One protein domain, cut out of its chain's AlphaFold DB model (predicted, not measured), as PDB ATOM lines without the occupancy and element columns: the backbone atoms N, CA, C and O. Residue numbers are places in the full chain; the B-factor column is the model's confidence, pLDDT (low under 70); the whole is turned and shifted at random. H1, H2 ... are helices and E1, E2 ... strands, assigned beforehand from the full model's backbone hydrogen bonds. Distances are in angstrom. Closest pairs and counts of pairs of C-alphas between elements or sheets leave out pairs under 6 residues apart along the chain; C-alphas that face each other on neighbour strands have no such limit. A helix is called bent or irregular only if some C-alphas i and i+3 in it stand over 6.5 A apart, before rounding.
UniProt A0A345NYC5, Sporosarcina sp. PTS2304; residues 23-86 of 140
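AT A GLANCE: This is residues 23 to 86 of the 140 residues of a protein of Sporosarcina sp. PTS2304 (UniProt A0A345NYC5). One very long helix, H1, makes the long axis of a rod, and its first part, residues 23 to 45, sticks out free. Past the far end of H1 the backbone folds back beside the later part of the helix as a long link, residues 68 to 80, then turns again into one short strand, E1. The printed part has 64 residues, with one named helix followed by one named strand, and its class is mostly helix. E1 pairs with no named strand. The whole is extended, with a radius of gyration of the C-alphas of 19.9 A and spans of 66 by 19 by 12 A.

IN THESE COORDINATES: H1 is residues 23 to 67 and measures 66.2 A from first to last C-alpha. It begins with C-alpha 23 at (160.975, 116.111, 64.797) and ends with C-alpha 67 at (147.716, 127.892, 128.557). E1 is residues 81 to 85, and its last C-alpha, that of Gly 85, is at (136.495, 129.447, 117.098).

HOW THE PARTS SIT: H1 is not bent, and 40 of 41 of its O i to N i+4 pairs are within hydrogen-bond range. A long link of 13 residues joins H1 to E1. The closest C-alphas of H1 and E1 are those of Trp 57 and Leu 82, 7.9 A apart. Centre to centre, H1 and E1 are 22.7 A apart.

THE WHOLE: The two C-alphas farthest apart are those of Lys 23 and Lys 67, at 66.2 A. Without residues 23 to 45, which stand free, the body has 41 residues and spans 31 by 18 by 11 A. The printed part has no cut. Its mean pLDDT is 88.9, and residues 23 to 25, in H1, are under 70.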
ATOM      1  N   LYS A  23     160.397 114.969  64.066       57.66
ATOM      2  CA  LYS A  23     160.975 116.111  64.797       57.66
ATOM      3  C   LYS A  23     160.035 116.685  65.868       57.66
ATOM      4  O   LYS A  23     160.486 116.986  66.968       57.66
ATOM      5  N   ASP A  24     158.736 116.752  65.586       61.66
ATOM      6  CA  ASP A  24     157.731 117.254  66.532       61.66
ATOM      7  C   ASP A  24     157.447 116.224  67.640       61.66
ATOM      8  O   ASP A  24     157.130 116.585  68.774       61.66
ATOM      9  N   ALA A  25     157.597 114.928  67.336       65.25
ATOM     10  CA  ALA A  25     157.474 113.855  68.319       65.25
ATOM     11  C   ALA A  25     158.627 113.872  69.341       65.25
ATOM     12  O   ALA A  25     158.379 113.712  70.535       65.25
ATOM     13  N   GLU A  26     159.869 114.107  68.905       72.50
ATOM     14  CA  GLU A  26     161.029 114.249  69.798       72.50
ATOM     15  C   GLU A  26     160.890 115.463  70.727       72.50
ATOM     16  O   GLU A  26     161.041 115.335  71.945       72.50
ATOM     17  N   GLU A  27     160.525 116.625  70.178       72.56
ATOM     18  CA  GLU A  27     160.314 117.849  70.960       72.56
ATOM     19  C   GLU A  27     159.164 117.683  71.970       72.56
ATOM     20  O   GLU A  27     159.273 118.086  73.135       72.56
ATOM     21  N   TYR A  28     158.085 117.003  71.573       76.31
ATOM     22  CA  TYR A  28     156.982 116.662  72.467       76.31
ATOM     23  C   TYR A  28     157.411 115.713  73.597       76.31
ATOM     24  O   TYR A  28     157.076 115.955  74.759       76.31
ATOM     25  N   VAL A  29     158.183 114.662  73.298       80.56
ATOM     26  CA  VAL A  29     158.687 113.714  74.308       80.56
ATOM     27  C   VAL A  29     159.594 114.419  75.319       80.56
ATOM     28  O   VAL A  29     159.438 114.202  76.524       80.56
ATOM     29  N   ILE A  30     160.475 115.315  74.865       79.25
ATOM     30  CA  ILE A  30     161.328 116.133  75.741       79.25
ATOM     31  C   ILE A  30     160.467 117.031  76.640       79.25
ATOM     32  O   ILE A  30     160.664 117.067  77.857       79.25
ATOM     33  N   LYS A  31     159.464 117.714  76.076       81.25
ATOM     34  CA  LYS A  31     158.548 118.580  76.834       81.25
ATOM     35  C   LYS A  31     157.768 117.810  77.903       81.25
ATOM     36  O   LYS A  31     157.643 118.284  79.033       81.25
ATOM     37  N   VAL A  32     157.264 116.621  77.574       84.38
ATOM     38  CA  VAL A  32     156.546 115.752  78.521       84.38
ATOM     39  C   VAL A  32     157.482 115.233  79.616       84.38
ATOM     40  O   VAL A  32     157.096 115.221  80.785       84.38
ATOM     41  N   ALA A  33     158.714 114.849  79.275       82.88
ATOM     42  CA  ALA A  33     159.710 114.407  80.248       82.88
ATOM     43  C   ALA A  33     160.093 115.527  81.231       82.88
ATOM     44  O   ALA A  33     160.090 115.296  82.442       82.88
ATOM     45  N   ASN A  34     160.335 116.746  80.734       87.62
ATOM     46  CA  ASN A  34     160.627 117.920  81.561       87.62
ATOM     47  C   ASN A  34     159.459 118.253  82.493       87.62
ATOM     48  O   ASN A  34     159.655 118.376  83.701       87.62
ATOM     49  N   LYS A  35     158.230 118.290  81.963       85.62
ATOM     50  CA  LYS A  35     157.023 118.517  82.769       85.62
ATOM     51  C   LYS A  35     156.882 117.475  83.882       85.62
ATOM     52  O   LYS A  35     156.599 117.821  85.023       85.62
ATOM     53  N   LYS A  36     157.131 116.198  83.580       86.56
ATOM     54  CA  LYS A  36     157.077 115.121  84.576       86.56
ATOM     55  C   LYS A  36     158.158 115.274  85.652       86.56
ATOM     56  O   LYS A  36     157.883 115.031  86.823       86.56
ATOM     57  N   GLN A  37     159.375 115.685  85.288       82.62
ATOM     58  CA  GLN A  37     160.434 115.977  86.262       82.62
ATOM     59  C   GLN A  37     160.087 117.176  87.154       82.62
ATOM     60  O   GLN A  37     160.331 117.130  88.359       82.62
ATOM     61  N   GLU A  38     159.497 118.232  86.593       83.88
ATOM     62  CA  GLU A  38     158.999 119.382  87.356       83.88
ATOM     63  C   GLU A  38     157.883 118.976  88.324       83.88
ATOM     64  O   GLU A  38     157.941 119.323  89.502       83.88
ATOM     65  N   GLU A  39     156.913 118.176  87.876       85.44
ATOM     66  CA  GLU A  39     155.844 117.637  88.725       85.44
ATOM     67  C   GLU A  39     156.400 116.804  89.892       85.44
ATOM     68  O   GLU A  39     155.930 116.939  91.026       85.44
ATOM     69  N   VAL A  40     157.427 115.981  89.647       85.00
ATOM     70  CA  VAL A  40     158.116 115.210  90.697       85.00
ATOM     71  C   VAL A  40     158.801 116.143  91.696       85.00
ATOM     72  O   VAL A  40     158.547 116.021  92.895       85.00
ATOM     73  N   LYS A  41     159.583 117.124  91.227       83.88
ATOM     74  CA  LYS A  41     160.246 118.107  92.103       83.88
ATOM     75  C   LYS A  41     159.245 118.892  92.948       83.88
ATOM     76  O   LYS A  41     159.440 119.047  94.152       83.88
ATOM     77  N   ILE A  42     158.150 119.359  92.345       83.12
ATOM     78  CA  ILE A  42     157.079 120.076  93.050       83.12
ATOM     79  C   ILE A  42     156.465 119.179  94.127       83.12
ATOM     80  O   ILE A  42     156.235 119.622  95.254       83.12
ATOM     81  N   LYS A  43     156.212 117.905  93.813       81.44
ATOM     82  CA  LYS A  43     155.655 116.942  94.767       81.44
ATOM     83  C   LYS A  43     156.595 116.699  95.949       81.44
ATOM     84  O   LYS A  43     156.131 116.711  97.087       81.44
ATOM     85  N   GLU A  44     157.888 116.528  95.699       83.31
ATOM     86  CA  GLU A  44     158.910 116.353  96.740       83.31
ATOM     87  C   GLU A  44     159.024 117.588  97.642       83.31
ATOM     88  O   GLU A  44     158.966 117.470  98.868       83.31
ATOM     89  N   GLN A  45     159.089 118.786  97.054       79.94
ATOM     90  CA  GLN A  45     159.114 120.048  97.801       79.94
ATOM     91  C   GLN A  45     157.853 120.240  98.651       79.94
ATOM     92  O   GLN A  45     157.931 120.646  99.814       79.94
ATOM     93  N   ASN A  46     156.681 119.923  98.095       81.56
ATOM     94  CA  ASN A  46     155.419 119.983  98.825       81.56
ATOM     95  C   ASN A  46     155.415 118.997  99.996       81.56
ATOM     96  O   ASN A  46     155.005 119.370 101.094       81.56
ATOM     97  N   GLN A  47     155.915 117.777  99.793       82.06
ATOM     98  CA  GLN A  47     156.004 116.766 100.842       82.06
ATOM     99  C   GLN A  47     156.923 117.215 101.984       82.06
ATOM    100  O   GLN A  47     156.525 117.126 103.144       82.06
ATOM    101  N   ALA A  48     158.101 117.763 101.673       85.06
ATOM    102  CA  ALA A  48     159.014 118.306 102.677       85.06
ATOM    103  C   ALA A  48     158.365 119.449 103.480       85.06
ATOM    104  O   ALA A  48     158.410 119.462 104.711       85.06
ATOM    105  N   ARG A  49     157.683 120.377 102.793       87.38
ATOM    106  CA  ARG A  49     156.959 121.484 103.436       87.38
ATOM    107  C   ARG A  49     155.827 120.992 104.337       87.38
ATOM    108  O   ARG A  49     155.602 121.578 105.393       87.38
ATOM    109  N   TYR A  50     155.113 119.940 103.938       91.69
ATOM    110  CA  TYR A  50     154.045 119.358 104.750       91.69
ATOM    111  C   TYR A  50     154.576 118.763 106.050       91.69
ATOM    112  O   TYR A  50     153.978 119.016 107.091       91.69
ATOM    113  N   THR A  51     155.702 118.047 106.014       92.25
ATOM    114  CA  THR A  51     156.327 117.506 107.230       92.25
ATOM    115  C   THR A  51     156.699 118.622 108.206       92.25
ATOM    116  O   THR A  51     156.234 118.618 109.341       92.25
ATOM    117  N   ILE A  52     157.433 119.641 107.739       93.44
ATOM    118  CA  ILE A  52     157.869 120.773 108.580       93.44
ATOM    119  C   ILE A  52     156.680 121.465 109.255       93.44
ATOM    120  O   ILE A  52     156.736 121.866 110.414       93.44
ATOM    121  N   ARG A  53     155.586 121.620 108.516       93.88
ATOM    122  CA  ARG A  53     154.403 122.338 108.972       93.88
ATOM    123  C   ARG A  53     153.562 121.533 109.959       93.88
ATOM    124  O   ARG A  53     153.092 122.103 110.937       93.88
ATOM    125  N   ILE A  54     153.421 120.226 109.742       96.25
ATOM    126  CA  ILE A  54     152.802 119.330 110.724       96.25
ATOM    127  C   ILE A  54     153.591 119.374 112.037       96.25
ATOM    128  O   ILE A  54     152.986 119.524 113.099       96.25
ATOM    129  N   ASP A  55     154.922 119.336 111.973       96.06
ATOM    130  CA  ASP A  55     155.779 119.433 113.158       96.06
ATOM    131  C   ASP A  55     155.635 120.792 113.855       96.06
ATOM    132  O   ASP A  55     155.516 120.856 115.082       96.06
ATOM    133  N   PHE A  56     155.605 121.883 113.083       96.00
ATOM    134  CA  PHE A  56     155.389 123.234 113.599       96.00
ATOM    135  C   PHE A  56     154.055 123.346 114.344       96.00
ATOM    136  O   PHE A  56     154.032 123.751 115.508       96.00
ATOM    137  N   TRP A  57     152.954 122.934 113.710       97.62
ATOM    138  CA  TRP A  57     151.633 122.983 114.330       97.62
ATOM    139  C   TRP A  57     151.532 122.070 115.546       97.62
ATOM    140  O   TRP A  57     150.948 122.470 116.547       97.62
ATOM    141  N   THR A  58     152.148 120.888 115.511       97.81
ATOM    142  CA  THR A  58     152.190 119.981 116.667       97.81
ATOM    143  C   THR A  58     152.805 120.671 117.881       97.81
ATOM    144  O   THR A  58     152.200 120.687 118.953       97.81
ATOM    145  N   LYS A  59     153.974 121.301 117.711       97.44
ATOM    146  CA  LYS A  59     154.663 122.020 118.792       97.44
ATOM    147  C   LYS A  59     153.862 123.230 119.277       97.44
ATOM    148  O   LYS A  59     153.709 123.415 120.481       97.44
ATOM    149  N   LEU A  60     153.307 124.024 118.358       96.44
ATOM    150  CA  LEU A  60     152.491 125.183 118.722       96.44
ATOM    151  C   LEU A  60     151.265 124.767 119.543       96.44
ATOM    152  O   LEU A  60     151.007 125.343 120.595       96.44
ATOM    153  N   LEU A  61     150.526 123.747 119.096       97.25
ATOM    154  CA  LEU A  61     149.322 123.282 119.783       97.25
ATOM    155  C   LEU A  61     149.635 122.713 121.167       97.25
ATOM    156  O   LEU A  61     148.859 122.938 122.094       97.25
ATOM    157  N   GLN A  62     150.773 122.037 121.340       97.12
ATOM    158  CA  GLN A  62     151.235 121.597 122.659       97.12
ATOM    159  C   GLN A  62     151.435 122.779 123.615       97.12
ATOM    160  O   GLN A  62     150.938 122.731 124.738       97.12
ATOM    161  N   GLU A  63     152.106 123.854 123.188       96.75
ATOM    162  CA  GLU A  63     152.308 125.039 124.035       96.75
ATOM    163  C   GLU A  63     151.008 125.810 124.294       96.75
ATOM    164  O   GLU A  63     150.748 126.235 125.421       96.75
ATOM    165  N   MET A  64     150.153 125.953 123.280       94.75
ATOM    166  CA  MET A  64     148.864 126.634 123.422       94.75
ATOM    167  C   MET A  64     147.940 125.889 124.390       94.75
ATOM    168  O   MET A  64     147.325 126.518 125.254       94.75
ATOM    169  N   ASN A  65     147.901 124.554 124.314       95.69
ATOM    170  CA  ASN A  65     147.056 123.726 125.174       95.69
ATOM    171  C   ASN A  65     147.514 123.679 126.642       95.69
ATOM    172  O   ASN A  65     146.715 123.337 127.513       95.69
ATOM    173  N   LYS A  66     148.753 124.090 126.953       97.06
ATOM    174  CA  LYS A  66     149.192 124.327 128.344       97.06
ATOM    175  C   LYS A  66     148.563 125.583 128.952       97.06
ATOM    176  O   LYS A  66     148.424 125.661 130.168       97.06
ATOM    177  N   LYS A  67     148.212 126.573 128.123       94.12
ATOM    178  CA  LYS A  67     147.716 127.892 128.557       94.12
ATOM    179  C   LYS A  67     146.199 128.039 128.424       94.12
ATOM    180  O   LYS A  67     145.595 128.811 129.160       94.12
ATOM    181  N   SER A  68     145.579 127.338 127.477       92.94
ATOM    182  CA  SER A  68     144.150 127.457 127.176       92.94
ATOM    183  C   SER A  68     143.596 126.175 126.563       92.94
ATOM    184  O   SER A  68     144.309 125.446 125.889       92.94
ATOM    185  N   ARG A  69     142.293 125.921 126.726       93.38
ATOM    186  CA  ARG A  69     141.595 124.802 126.062       93.38
ATOM    187  C   ARG A  69     141.108 125.136 124.647       93.38
ATOM    188  O   ARG A  69     140.503 124.293 123.999       93.38
ATOM    189  N   LEU A  70     141.358 126.352 124.161       93.25
ATOM    190  CA  LEU A  70     140.839 126.855 122.884       93.25
ATOM    191  C   LEU A  70     141.242 125.996 121.666       93.25
ATOM    192  O   LEU A  70     140.505 125.923 120.685       93.25
ATOM    193  N   PHE A  71     142.396 125.331 121.741       95.12
ATOM    194  CA  PHE A  71     142.935 124.476 120.683       95.12
ATOM    195  C   PHE A  71     142.888 122.978 121.033       95.12
ATOM    196  O   PHE A  71     143.526 122.173 120.358       95.12
ATOM    197  N   SER A  72     142.129 122.569 122.060       94.31
ATOM    198  CA  SER A  72     142.154 121.179 122.545       94.31
ATOM    199  C   SER A  72     141.640 120.165 121.521       94.31
ATOM    200  O   SER A  72     142.025 119.002 121.567       94.31
ATOM    201  N   ASN A  73     140.777 120.610 120.604       94.06
ATOM    202  CA  ASN A  73     140.153 119.780 119.569       94.06
ATOM    203  C   ASN A  73     140.696 120.084 118.162       94.06
ATOM    204  O   ASN A  73     140.098 119.668 117.170       94.06
ATOM    205  N   VAL A  74     141.789 120.844 118.061       96.50
ATOM    206  CA  VAL A  74     142.394 121.223 116.780       96.50
ATOM    207  C   VAL A  74     143.592 120.328 116.507       96.50
ATOM    208  O   VAL A  74     144.458 120.159 117.362       96.50
ATOM    209  N   ASN A  75     143.646 119.764 115.301       97.00
ATOM    210  CA  ASN A  75     144.734 118.893 114.868       97.00
ATOM    211  C   ASN A  75     145.727 119.656 113.973       97.00
ATOM    212  O   ASN A  75     145.310 120.558 113.241       97.00
ATOM    213  N   PRO A  76     147.018 119.278 113.972       96.50
ATOM    214  CA  PRO A  76     147.993 119.766 112.998       96.50
ATOM    215  C   PRO A  76     147.524 119.552 111.552       96.50
ATOM    216  O   PRO A  76     146.982 118.495 111.222       96.50
ATOM    217  N   THR A  77     147.769 120.527 110.672       95.62
ATOM    218  CA  THR A  77     147.352 120.471 109.259       95.62
ATOM    219  C   THR A  77     148.533 120.629 108.297       95.62
ATOM    220  O   THR A  77     149.645 121.000 108.672       95.62
ATOM    221  N   LYS A  78     148.300 120.348 107.012       95.19
ATOM    222  CA  LYS A  78     149.272 120.632 105.941       95.19
ATOM    223  C   LYS A  78     149.176 122.072 105.433       95.19
ATOM    224  O   LYS A  78     150.018 122.491 104.632       95.19
ATOM    225  N   ASP A  79     148.187 122.829 105.892       95.56
ATOM    226  CA  ASP A  79     147.913 124.190 105.451       95.56
ATOM    227  C   ASP A  79     148.791 125.197 106.181       95.56
ATOM    228  O   ASP A  79     149.144 125.036 107.349       95.56
ATOM    229  N   ASN A  80     149.167 126.264 105.478       94.69
ATOM    230  CA  ASN A  80     149.944 127.357 106.063       94.69
ATOM    231  C   ASN A  80     149.165 128.148 107.118       94.69
ATOM    232  O   ASN A  80     149.706 129.113 107.644       94.69
ATOM    233  N   TRP A  81     147.930 127.759 107.410       96.69
ATOM    234  CA  TRP A  81     147.085 128.371 108.408       96.69
ATOM    235  C   TRP A  81     146.423 127.306 109.283       96.69
ATOM    236  O   TRP A  81     146.222 126.161 108.868       96.69
ATOM    237  N   LEU A  82     146.096 127.693 110.511       97.31
ATOM    238  CA  LEU A  82     145.401 126.865 111.484       97.31
ATOM    239  C   LEU A  82     144.583 127.780 112.390       97.31
ATOM    240  O   LEU A  82     145.114 128.741 112.941       97.31
ATOM    241  N   GLY A  83     143.296 127.491 112.548       95.88
ATOM    242  CA  GLY A  83     142.401 128.339 113.327       95.88
ATOM    243  C   GLY A  83     141.459 127.567 114.235       95.88
ATOM    244  O   GLY A  83     141.338 126.346 114.162       95.88
ATOM    245  N   THR A  84     140.795 128.315 115.108       96.69
ATOM    246  CA  THR A  84     139.785 127.820 116.043       96.69
ATOM    247  C   THR A  84     138.740 128.902 116.310       96.69
ATOM    248  O   THR A  84     139.008 130.096 116.167       96.69
ATOM    249  N   GLY A  85     137.533 128.500 116.700       95.25
ATOM    250  CA  GLY A  85     136.495 129.447 117.098       95.25
ATOM    251  C   GLY A  85     136.873 130.166 118.393       95.25
ATOM    252  O   GLY A  85     137.464 129.577 119.290       95.25
ATOM    253  N   SER A  86     136.482 131.430 118.525       92.62
ATOM    254  CA  SER A  86     136.711 132.226 119.742       92.62
ATOM    255  C   SER A  86     135.799 131.853 120.923       92.62
ATOM    256  O   SER A  86     135.938 132.408 122.009       92.62
TER     257      SER A  86